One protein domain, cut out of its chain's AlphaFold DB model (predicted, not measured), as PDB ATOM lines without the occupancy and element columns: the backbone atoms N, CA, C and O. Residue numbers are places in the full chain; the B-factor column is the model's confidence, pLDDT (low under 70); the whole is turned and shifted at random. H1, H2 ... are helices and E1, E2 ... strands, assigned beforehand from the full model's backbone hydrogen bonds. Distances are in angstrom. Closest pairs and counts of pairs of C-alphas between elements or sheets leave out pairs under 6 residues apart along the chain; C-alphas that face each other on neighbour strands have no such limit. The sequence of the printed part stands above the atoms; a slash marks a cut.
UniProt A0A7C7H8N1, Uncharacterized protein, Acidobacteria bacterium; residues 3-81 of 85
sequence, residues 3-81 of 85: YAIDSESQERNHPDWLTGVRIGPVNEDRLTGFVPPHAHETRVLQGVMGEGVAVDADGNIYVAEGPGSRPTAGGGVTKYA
ATOM      1  N   TYR A   3     128.064 222.206 187.546       97.75
ATOM      2  CA  TYR A   3     129.256 221.374 187.596       97.75
ATOM      3  C   TYR A   3     129.973 221.717 188.894       97.75
ATOM      4  O   TYR A   3     130.328 222.874 189.115       97.75
ATOM      5  N   ALA A   4     130.142 220.728 189.762       97.12
ATOM      6  CA  ALA A   4     130.848 220.882 191.024       97.12
ATOM      7  C   ALA A   4     132.043 219.937 191.035       97.12
ATOM      8  O   ALA A   4     131.901 218.758 190.707       97.12
ATOM      9  N   ILE A   5     133.206 220.460 191.401       98.06
ATOM     10  CA  ILE A   5     134.440 219.690 191.486       98.06
ATOM     11  C   ILE A   5     134.795 219.408 192.939       98.06
ATOM     12  O   ILE A   5     134.580 220.236 193.822       98.06
ATOM     13  N   ASP A   6     135.318 218.214 193.167       97.00
ATOM     14  CA  ASP A   6     135.778 217.722 194.453       97.00
ATOM     15  C   ASP A   6     137.189 217.166 194.284       97.00
ATOM     16  O   ASP A   6     137.365 216.113 193.666       97.00
ATOM     17  N   SER A   7     138.178 217.887 194.813       95.56
ATOM     18  CA  SER A   7     139.593 217.492 194.842       95.56
ATOM     19  C   SER A   7     139.989 216.783 196.143       95.56
ATOM     20  O   SER A   7     141.022 216.105 196.214       95.56
ATOM     21  N   GLU A   8     139.163 216.910 197.184       94.19
ATOM     22  CA  GLU A   8     139.578 216.689 198.568       94.19
ATOM     23  C   GLU A   8     139.010 215.418 199.197       94.19
ATOM     24  O   GLU A   8     139.500 215.024 200.254       94.19
ATOM     25  N   SER A   9     138.016 214.753 198.597       94.75
ATOM     26  CA  SER A   9     137.454 213.520 199.173       94.75
ATOM     27  C   SER A   9     138.503 212.420 199.356       94.75
ATOM     28  O   SER A   9     139.154 211.963 198.418       94.75
ATOM     29  N   GLN A  10     138.674 211.979 200.593       91.88
ATOM     30  CA  GLN A  10     139.586 210.931 201.043       91.88
ATOM     31  C   GLN A  10     138.932 210.166 202.200       91.88
ATOM     32  O   GLN A  10     138.045 210.695 202.869       91.88
ATOM     33  N   GLU A  11     139.432 208.965 202.508       89.81
ATOM     34  CA  GLU A  11     138.929 208.107 203.604       89.81
ATOM     35  C   GLU A  11     138.685 208.850 204.929       89.81
ATOM     36  O   GLU A  11     137.791 208.515 205.698       89.81
ATOM     37  N   ARG A  12     139.489 209.880 205.216       90.44
ATOM     38  CA  ARG A  12     139.426 210.615 206.481       90.44
ATOM     39  C   ARG A  12     138.327 211.681 206.551       90.44
ATOM     40  O   ARG A  12     137.895 211.992 207.658       90.44
ATOM     41  N   ASN A  13     137.944 212.307 205.439       89.88
ATOM     42  CA  ASN A  13     136.973 213.411 205.450       89.88
ATOM     43  C   ASN A  13     135.634 213.003 204.830       89.88
ATOM     44  O   ASN A  13     134.609 213.316 205.421       89.88
ATOM     45  N   HIS A  14     135.647 212.258 203.725       92.94
ATOM     46  CA  HIS A  14     134.473 211.743 203.026       92.94
ATOM     47  C   HIS A  14     134.737 210.284 202.621       92.94
ATOM     48  O   HIS A  14     135.123 210.014 201.478       92.94
ATOM     49  N   PRO A  15     134.594 209.335 203.563       91.81
ATOM     50  CA  PRO A  15     134.738 207.917 203.253       91.81
ATOM     51  C   PRO A  15     133.741 207.501 202.166       91.81
ATOM     52  O   PRO A  15     132.651 208.064 202.076       91.81
ATOM     53  N   ASP A  16     134.138 206.539 201.333       91.75
ATOM     54  CA  ASP A  16     133.371 206.004 200.193       91.75
ATOM     55  C   ASP A  16     133.110 206.975 199.021       91.75
ATOM     56  O   ASP A  16     132.413 206.625 198.065       91.75
ATOM     57  N   TRP A  17     133.676 208.186 199.042       95.31
ATOM     58  CA  TRP A  17     133.508 209.169 197.967       95.31
ATOM     59  C   TRP A  17     134.735 209.243 197.064       95.31
ATOM     60  O   TRP A  17     135.851 209.483 197.519       95.31
ATOM     61  N   LEU A  18     134.513 209.120 195.755       96.81
ATOM     62  CA  LEU A  18     135.516 209.469 194.751       96.81
ATOM     63  C   LEU A  18     135.653 210.992 194.644       96.81
ATOM     64  O   LEU A  18     134.649 211.717 194.676       96.81
ATOM     65  N   THR A  19     136.886 211.458 194.426       97.50
ATOM     66  CA  THR A  19     137.113 212.797 193.858       97.50
ATOM     67  C   THR A  19     136.548 212.845 192.435       97.50
ATOM     68  O   THR A  19     136.333 211.802 191.816       97.50
ATOM     69  N   GLY A  20     136.246 214.027 191.899       97.88
ATOM     70  CA  GLY A  20     135.700 214.120 190.542       97.88
ATOM     71  C   GLY A  20     134.844 215.347 190.262       97.88
ATOM     72  O   GLY A  20     134.678 216.219 191.117       97.88
ATOM     73  N   VAL A  21     134.262 215.386 189.059       98.50
ATOM     74  CA  VAL A  21     133.279 216.412 188.670       98.50
ATOM     75  C   VAL A  21     131.882 215.813 188.681       98.50
ATOM     76  O   VAL A  21     131.582 214.882 187.937       98.50
ATOM     77  N   ARG A  22     131.008 216.376 189.510       97.75
ATOM     78  CA  ARG A  22     129.593 216.019 189.635       97.75
ATOM     79  C   ARG A  22     128.755 216.967 188.785       97.75
ATOM     80  O   ARG A  22     128.955 218.180 188.835       97.75
ATOM     81  N   ILE A  23     127.827 216.410 188.011       98.00
ATOM     82  CA  ILE A  23     127.025 217.152 187.035       98.00
ATOM     83  C   ILE A  23     125.550 216.933 187.355       98.00
ATOM     84  O   ILE A  23     125.122 215.785 187.475       98.00
ATOM     85  N   GLY A  24     124.770 218.007 187.466       97.88
ATOM     86  CA  GLY A  24     123.341 217.908 187.764       97.88
ATOM     87  C   GLY A  24     122.548 219.185 187.471       97.88
ATOM     88  O   GLY A  24     123.126 220.271 187.327       97.88
ATOM     89  N   PRO A  25     121.217 219.086 187.321       97.88
ATOM     90  CA  PRO A  25     120.347 220.246 187.158       97.88
ATOM     91  C   PRO A  25     120.429 221.174 188.380       97.88
ATOM     92  O   PRO A  25     120.654 220.739 189.500       97.88
ATOM     93  N   VAL A  26     120.228 222.477 188.173       97.06
ATOM     94  CA  VAL A  26     120.319 223.485 189.254       97.06
ATOM     95  C   VAL A  26     119.108 223.480 190.193       97.06
ATOM     96  O   VAL A  26     119.126 224.127 191.232       97.06
ATOM     97  N   ASN A  27     118.033 222.810 189.787       97.56
ATOM     98  CA  ASN A  27     116.715 222.849 190.412       97.56
ATOM     99  C   ASN A  27     116.246 221.475 190.917       97.56
ATOM    100  O   ASN A  27     115.074 221.334 191.255       97.56
ATOM    101  N   GLU A  28     117.121 220.468 190.946       96.06
ATOM    102  CA  GLU A  28     116.807 219.138 191.473       96.06
ATOM    103  C   GLU A  28     118.003 218.591 192.260       96.06
ATOM    104  O   GLU A  28     119.150 218.911 191.956       96.06
ATOM    105  N   ASP A  29     117.740 217.728 193.239       95.12
ATOM    106  CA  ASP A  29     118.771 217.086 194.059       95.12
ATOM    107  C   ASP A  29     119.159 215.715 193.483       95.12
ATOM    108  O   ASP A  29     118.842 214.659 194.034       95.12
ATOM    109  N   ARG A  30     119.762 215.710 192.287       96.25
ATOM    110  CA  ARG A  30     120.322 214.490 191.683       96.25
ATOM    111  C   ARG A  30     121.472 214.775 190.732       96.25
ATOM    112  O   ARG A  30     121.527 215.819 190.086       96.25
ATOM    113  N   LEU A  31     122.338 213.778 190.570       97.00
ATOM    114  CA  LEU A  31     123.371 213.783 189.540       97.00
ATOM    115  C   LEU A  31     122.832 213.194 188.235       97.00
ATOM    116  O   LEU A  31     122.142 212.175 188.227       97.00
ATOM    117  N   THR A  32     123.185 213.826 187.123       96.56
ATOM    118  CA  THR A  32     122.940 213.336 185.761       96.56
ATOM    119  C   THR A  32     124.229 212.928 185.051       96.56
ATOM    120  O   THR A  32     124.167 212.364 183.963       96.56
ATOM    121  N   GLY A  33     125.395 213.199 185.643       95.81
ATOM    122  CA  GLY A  33     126.691 212.792 185.108       95.81
ATOM    123  C   GLY A  33     127.812 212.887 186.139       95.81
ATOM    124  O   GLY A  33     127.683 213.562 187.165       95.81
ATOM    125  N   PHE A  34     128.915 212.199 185.850       97.44
ATOM    126  CA  PHE A  34     130.106 212.173 186.690       97.44
ATOM    127  C   PHE A  34     131.363 211.998 185.834       97.44
ATOM    128  O   PHE A  34     131.413 211.099 184.994       97.44
ATOM    129  N   VAL A  35     132.368 212.847 186.053       97.75
ATOM    130  CA  VAL A  35     133.727 212.642 185.532       97.75
ATOM    131  C   VAL A  35     134.556 211.998 186.642       97.75
ATOM    132  O   VAL A  35     134.737 212.640 187.685       97.75
ATOM    133  N   PRO A  36     135.042 210.757 186.449       96.94
ATOM    134  CA  PRO A  36     135.805 210.049 187.464       96.94
ATOM    135  C   PRO A  36     137.196 210.666 187.658       96.94
ATOM    136  O   PRO A  36     137.699 211.368 186.777       96.94
ATOM    137  N   PRO A  37     137.829 210.390 188.805       97.38
ATOM    138  CA  PRO A  37     139.152 210.900 189.100       97.38
ATOM    139  C   PRO A  37     140.228 210.193 188.283       97.38
ATOM    140  O   PRO A  37     140.027 209.093 187.759       97.38
ATOM    141  N   HIS A  38     141.410 210.797 188.231       96.62
ATOM    142  CA  HIS A  38     142.602 210.102 187.772       96.62
ATOM    143  C   HIS A  38     142.983 209.015 188.780       96.62
ATOM    144  O   HIS A  38     142.938 209.226 189.998       96.62
ATOM    145  N   ALA A  39     143.390 207.849 188.279       94.81
ATOM    146  CA  ALA A  39     143.925 206.788 189.124       94.81
ATOM    147  C   ALA A  39     145.228 207.251 189.796       94.81
ATOM    148  O   ALA A  39     146.066 207.892 189.165       94.81
ATOM    149  N   HIS A  40     145.411 206.912 191.071       93.88
ATOM    150  CA  HIS A  40     146.563 207.360 191.849       93.88
ATOM    151  C   HIS A  40     147.112 206.230 192.719       93.88
ATOM    152  O   HIS A  40     146.349 205.531 193.383       93.88
ATOM    153  N   GLU A  41     148.437 206.084 192.770       89.31
ATOM    154  CA  GLU A  41     149.108 204.958 193.439       89.31
ATOM    155  C   GLU A  41     148.895 204.931 194.956       89.31
ATOM    156  O   GLU A  41     148.851 203.864 195.560       89.31
ATOM    157  N   THR A  42     148.753 206.098 195.587       88.62
ATOM    158  CA  THR A  42     148.564 206.201 197.048       88.62
ATOM    159  C   THR A  42     147.131 206.528 197.456       88.62
ATOM    160  O   THR A  42     146.749 206.278 198.594       88.62
ATOM    161  N   ARG A  43     146.320 207.057 196.534       89.75
ATOM    162  CA  ARG A  43     144.896 207.363 196.754       89.75
ATOM    163  C   ARG A  43     144.048 206.382 195.955       89.75
ATOM    164  O   ARG A  43     143.175 206.778 195.196       89.75
ATOM    165  N   VAL A  44     144.349 205.093 196.100       90.25
ATOM    166  CA  VAL A  44     143.800 204.020 195.254       90.25
ATOM    167  C   VAL A  44     142.276 203.923 195.291       90.25
ATOM    168  O   VAL A  44     141.682 203.526 194.295       90.25
ATOM    169  N   LEU A  45     141.645 204.301 196.406       91.19
ATOM    170  CA  LEU A  45     140.192 204.234 196.552       91.19
ATOM    171  C   LEU A  45     139.488 205.480 196.002       91.19
ATOM    172  O   LEU A  45     138.431 205.335 195.408       91.19
ATOM    173  N   GLN A  46     140.062 206.680 196.153       95.12
ATOM    174  CA  GLN A  46     139.404 207.952 195.800       95.12
ATOM    175  C   GLN A  46     139.919 208.635 194.531       95.12
ATOM    176  O   GLN A  46     139.260 209.551 194.032       95.12
ATOM    177  N   GLY A  47     141.096 208.242 194.043       96.38
ATOM    178  CA  GLY A  47     141.822 208.922 192.972       96.38
ATOM    179  C   GLY A  47     142.221 210.363 193.312       96.38
ATOM    180  O   GLY A  47     142.202 210.786 194.472       96.38
ATOM    181  N   VAL A  48     142.611 211.109 192.279       96.88
ATOM    182  CA  VAL A  48     142.891 212.551 192.339       96.88
ATOM    183  C   VAL A  48     142.168 213.293 191.215       96.88
ATOM    184  O   VAL A  48     142.042 212.788 190.103       96.88
ATOM    185  N   MET A  49     141.720 214.512 191.493       97.81
ATOM    186  CA  MET A  49     141.040 215.402 190.549       97.81
ATOM    187  C   MET A  49     141.543 216.829 190.780       97.81
ATOM    188  O   MET A  49     142.008 217.143 191.878       97.81
ATOM    189  N   GLY A  50     141.469 217.682 189.758       97.62
ATOM    190  CA  GLY A  50     141.830 219.089 189.901       97.62
ATOM    191  C   GLY A  50     140.868 219.889 190.782       97.62
ATOM    192  O   GLY A  50     139.889 219.373 191.314       97.62
ATOM    193  N   GLU A  51     141.168 221.172 190.945       97.56
ATOM    194  CA  GLU A  51     140.581 222.039 191.980       97.56
ATOM    195  C   GLU A  51     139.611 223.085 191.412       97.56
ATOM    196  O   GLU A  51     138.826 223.686 192.141       97.56
ATOM    197  N   GLY A  52     139.647 223.310 190.097       97.94
ATOM    198  CA  GLY A  52     138.763 224.242 189.399       97.94
ATOM    199  C   GLY A  52     138.061 223.570 188.229       97.94
ATOM    200  O   GLY A  52     138.628 222.676 187.609       97.94
ATOM    201  N   VAL A  53     136.849 224.023 187.906       98.44
ATOM    202  CA  VAL A  53     136.063 223.518 186.774       98.44
ATOM    203  C   VAL A  53     135.507 224.669 185.938       98.44
ATOM    204  O   VAL A  53     134.960 225.634 186.469       98.44
ATOM    205  N   ALA A  54     135.640 224.554 184.620       98.31
ATOM    206  CA  ALA A  54     134.995 225.407 183.631       98.31
ATOM    207  C   ALA A  54     134.404 224.538 182.515       98.31
ATOM    208  O   ALA A  54     134.880 223.432 182.261       98.31
ATOM    209  N   VAL A  55     133.361 225.032 181.850       98.00
ATOM    210  CA  VAL A  55     132.657 224.298 180.791       98.00
ATOM    211  C   VAL A  55     132.423 225.230 179.610       98.00
ATOM    212  O   VAL A  55     132.017 226.376 179.812       98.00
ATOM    213  N   ASP A  56     132.717 224.762 178.397       97.19
ATOM    214  CA  ASP A  56     132.463 225.523 177.169       97.19
ATOM    215  C   ASP A  56     131.043 225.298 176.616       97.19
ATOM    216  O   ASP A  56     130.250 224.523 177.154       97.19
ATOM    217  N   ALA A  57     130.703 226.015 175.541       95.75
ATOM    218  CA  ALA A  57     129.376 225.957 174.927       95.75
ATOM    219  C   ALA A  57     129.042 224.587 174.306       95.75
ATOM    220  O   ALA A  57     127.864 224.256 174.186       95.75
ATOM    221  N   ASP A  58     130.058 223.791 173.964       94.38
ATOM    222  CA  ASP A  58     129.897 222.438 173.421       94.38
ATOM    223  C   ASP A  58     129.770 221.385 174.538       94.38
ATOM    224  O   ASP A  58     129.593 220.196 174.270       94.38
ATOM    225  N   GLY A  59     129.861 221.806 175.804       94.44
ATOM    226  CA  GLY A  59     129.776 220.935 176.970       94.44
ATOM    227  C   GLY A  59     131.088 220.241 177.331       94.44
ATOM    228  O   GLY A  59     131.075 219.354 178.186       94.44
ATOM    229  N   ASN A  60     132.222 220.623 176.729       97.31
ATOM    230  CA  ASN A  60     133.512 220.095 177.160       97.31
ATOM    231  C   ASN A  60     133.883 220.677 178.524       97.31
ATOM    232  O   ASN A  60     133.713 221.873 178.773       97.31
ATOM    233  N   ILE A  61     134.448 219.835 179.382       98.19
ATOM    234  CA  ILE A  61     134.835 220.199 180.743       98.19
ATOM    235  C   ILE A  61     136.345 220.431 180.782       98.19
ATOM    236  O   ILE A  61     137.116 219.628 180.259       98.19
ATOM    237  N   TYR A  62     136.762 221.510 181.435       98.31
ATOM    238  CA  TYR A  62     138.156 221.863 181.670       98.31
ATOM    239  C   TYR A  62     138.392 221.916 183.167       98.31
ATOM    240  O   TYR A  62     137.702 222.644 183.884       98.31
ATOM    241  N   VAL A  63     139.368 221.147 183.623       98.44
ATOM    242  CA  VAL A  63     139.747 221.078 185.028       98.44
ATOM    243  C   VAL A  63     141.113 221.718 185.221       98.44
ATOM    244  O   VAL A  63     142.037 221.426 184.467       98.44
ATOM    245  N   ALA A  64     141.235 222.595 186.219       98.38
ATOM    246  CA  ALA A  64     142.516 223.152 186.644       98.38
ATOM    247  C   ALA A  64     143.209 222.169 187.596       98.38
ATOM    248  O   ALA A  64     142.726 221.927 188.700       98.38
ATOM    249  N   GLU A  65     144.325 221.592 187.160       97.88
ATOM    250  CA  GLU A  65     145.027 220.528 187.878       97.88
ATOM    251  C   GLU A  65     145.894 221.104 189.010       97.88
ATOM    252  O   GLU A  65     146.822 221.888 188.778       97.88
ATOM    253  N   GLY A  66     145.576 220.706 190.244       94.56
ATOM    254  CA  GLY A  66     146.234 221.159 191.470       94.56
ATOM    255  C   GLY A  66     147.429 220.285 191.868       94.56
ATOM    256  O   GLY A  66     147.740 219.303 191.191       94.56
ATOM    257  N   PRO A  67     148.130 220.588 192.975       93.25
ATOM    258  CA  PRO A  67     149.314 219.839 193.402       93.25
ATOM    259  C   PRO A  67     149.090 218.328 193.547       93.25
ATOM    260  O   PRO A  67     150.009 217.558 193.270       93.25
ATOM    261  N   GLY A  68     147.886 217.908 193.954       91.62
ATOM    262  CA  GLY A  68     147.544 216.495 194.127       91.62
ATOM    263  C   GLY A  68     147.329 215.732 192.818       91.62
ATOM    264  O   GLY A  68     147.626 214.545 192.759       91.62
ATOM    265  N   SER A  69     146.841 216.391 191.768       95.75
ATOM    266  CA  SER A  69     146.429 215.740 190.519       95.75
ATOM    267  C   SER A  69     147.375 216.007 189.346       95.75
ATOM    268  O   SER A  69     147.542 215.153 188.474       95.75
ATOM    269  N   ARG A  70     148.090 217.140 189.361       95.56
ATOM    270  CA  ARG A  70     149.051 217.545 188.323       95.56
ATOM    271  C   ARG A  70     150.125 216.491 188.005       95.56
ATOM    272  O   ARG A  70     150.432 216.344 186.821       95.56
ATOM    273  N   PRO A  71     150.708 215.750 188.976       93.81
ATOM    274  CA  PRO A  71     151.671 214.689 188.667       93.81
ATOM    275  C   PRO A  71     151.081 213.568 187.804       93.81
ATOM    276  O   PRO A  71     151.784 213.024 186.959       93.81
ATOM    277  N   THR A  72     149.796 213.255 187.986       94.88
ATOM    278  CA  THR A  72     149.086 212.226 187.216       94.88
ATOM    279  C   THR A  72     148.586 212.758 185.878       94.88
ATOM    280  O   THR A  72     148.719 212.085 184.860       94.88
ATOM    281  N   ALA A  73     148.047 213.978 185.859       94.25
ATOM    282  CA  ALA A  73     147.506 214.603 184.655       94.25
ATOM    283  C   ALA A  73     148.589 215.026 183.641       94.25
ATOM    284  O   ALA A  73     148.299 215.210 182.461       94.25
ATOM    285  N   GLY A  74     149.836 215.215 184.089       93.06
ATOM    286  CA  GLY A  74     150.966 215.599 183.234       93.06
ATOM    287  C   GLY A  74     150.945 217.059 182.758       93.06
ATOM    288  O   GLY A  74     151.786 217.452 181.951       93.06
ATOM    289  N   GLY A  75     150.017 217.882 183.256       93.56
ATOM    290  CA  GLY A  75     149.842 219.279 182.857       93.56
ATOM    291  C   GLY A  75     148.953 220.057 183.827       93.56
ATOM    292  O   GLY A  75     148.391 219.485 184.752       93.56
ATOM    293  N   GLY A  76     148.851 221.375 183.634       96.12
ATOM    294  CA  GLY A  76     148.060 222.255 184.510       96.12
ATOM    295  C   GLY A  76     146.558 222.287 184.208       96.12
ATOM    296  O   GLY A  76     145.797 222.819 185.010       96.12
ATOM    297  N   VAL A  77     146.129 221.753 183.061       97.56
ATOM    298  CA  VAL A  77     144.717 221.682 182.668       97.56
ATOM    299  C   VAL A  77     144.444 220.357 181.966       97.56
ATOM    300  O   VAL A  77     145.181 219.990 181.049       97.56
ATOM    301  N   THR A  78     143.347 219.697 182.332       97.88
ATOM    302  CA  THR A  78     142.820 218.528 181.619       97.88
ATOM    303  C   THR A  78     141.479 218.864 180.976       97.88
ATOM    304  O   THR A  78     140.606 219.466 181.601       97.88
ATOM    305  N   LYS A  79     141.319 218.472 179.707       96.94
ATOM    306  CA  LYS A  79     140.062 218.584 178.963       96.94
ATOM    307  C   LYS A  79     139.370 217.225 178.903       96.94
ATOM    308  O   LYS A  79     139.952 216.265 178.405       96.94
ATOM    309  N   TYR A  80     138.105 217.181 179.304       96.38
ATOM    310  CA  TYR A  80     137.197 216.063 179.069       96.38
ATOM    311  C   TYR A  80     136.227 216.458 177.959       96.38
ATOM    312  O   TYR A  80     135.390 217.348 178.134       96.38
ATOM    313  N   ALA A  81     136.391 215.843 176.790       94.44
ATOM    314  CA  ALA A  81     135.573 216.143 175.627       94.44
ATOM    315  C   ALA A  81     134.269 215.342 175.643       94.44
ATOM    316  O   ALA A  81     134.259 214.166 176.015       94.44
TER     317      ALA A  81
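Overview. This is residues 3 to 81 of the 85 residues of an uncharacterized protein of Acidobacteria bacterium (UniProt A0A7C7H8N1). With little regular structure, this is a small sandwich: two three-stranded antiparallel sheets, E1-E2-E3 and E4-E5-E6, partly face to face, with long loops at residues 7 to 19 and 36 to 51. Of 79 printed residues, 28 are in named elements, ordered E1 E2 E3 E4 E5 H1 E6, mostly strand. The whole is compact, radius of gyration of the C-alphas 12.5 A, and flat, spanning 35 by 28 by 15 A.

Arrangement. E1, residues 3 to 6, E2, 20 to 24, and E3, 33 to 35, form a meander, each strand the antiparallel neighbour of the one before; within hydrogen-bond range are N 6 and O 20, 2.9 A, and N 23 and O 33, 3.0 A. E4, residues 52 to 55, E5, 61 to 64, and E6, 77 to 80, have N 62 and O 54, 2.8 A, and N 80 and O 61, 2.8 A. The closest C-alphas of E1 and E4, Ile 5 and Val 53, are 6.3 A apart. H1, residues 70 to 73, is on neither sheet; its one O i to N i+3 pair is within range.

Along the chain. E1 begins at C-alpha 3 (129.256, 221.374, 187.596). E2 measures 13.2 A from first to last C-alpha. E6 ends at C-alpha 80 (137.197, 216.063, 179.069).

Size, cuts and confidence. The farthest C-alphas, Asn 27 and Glu 41, are 37.1 A apart. The printed part has no cut, and no printed residue is under 70 in pLDDT.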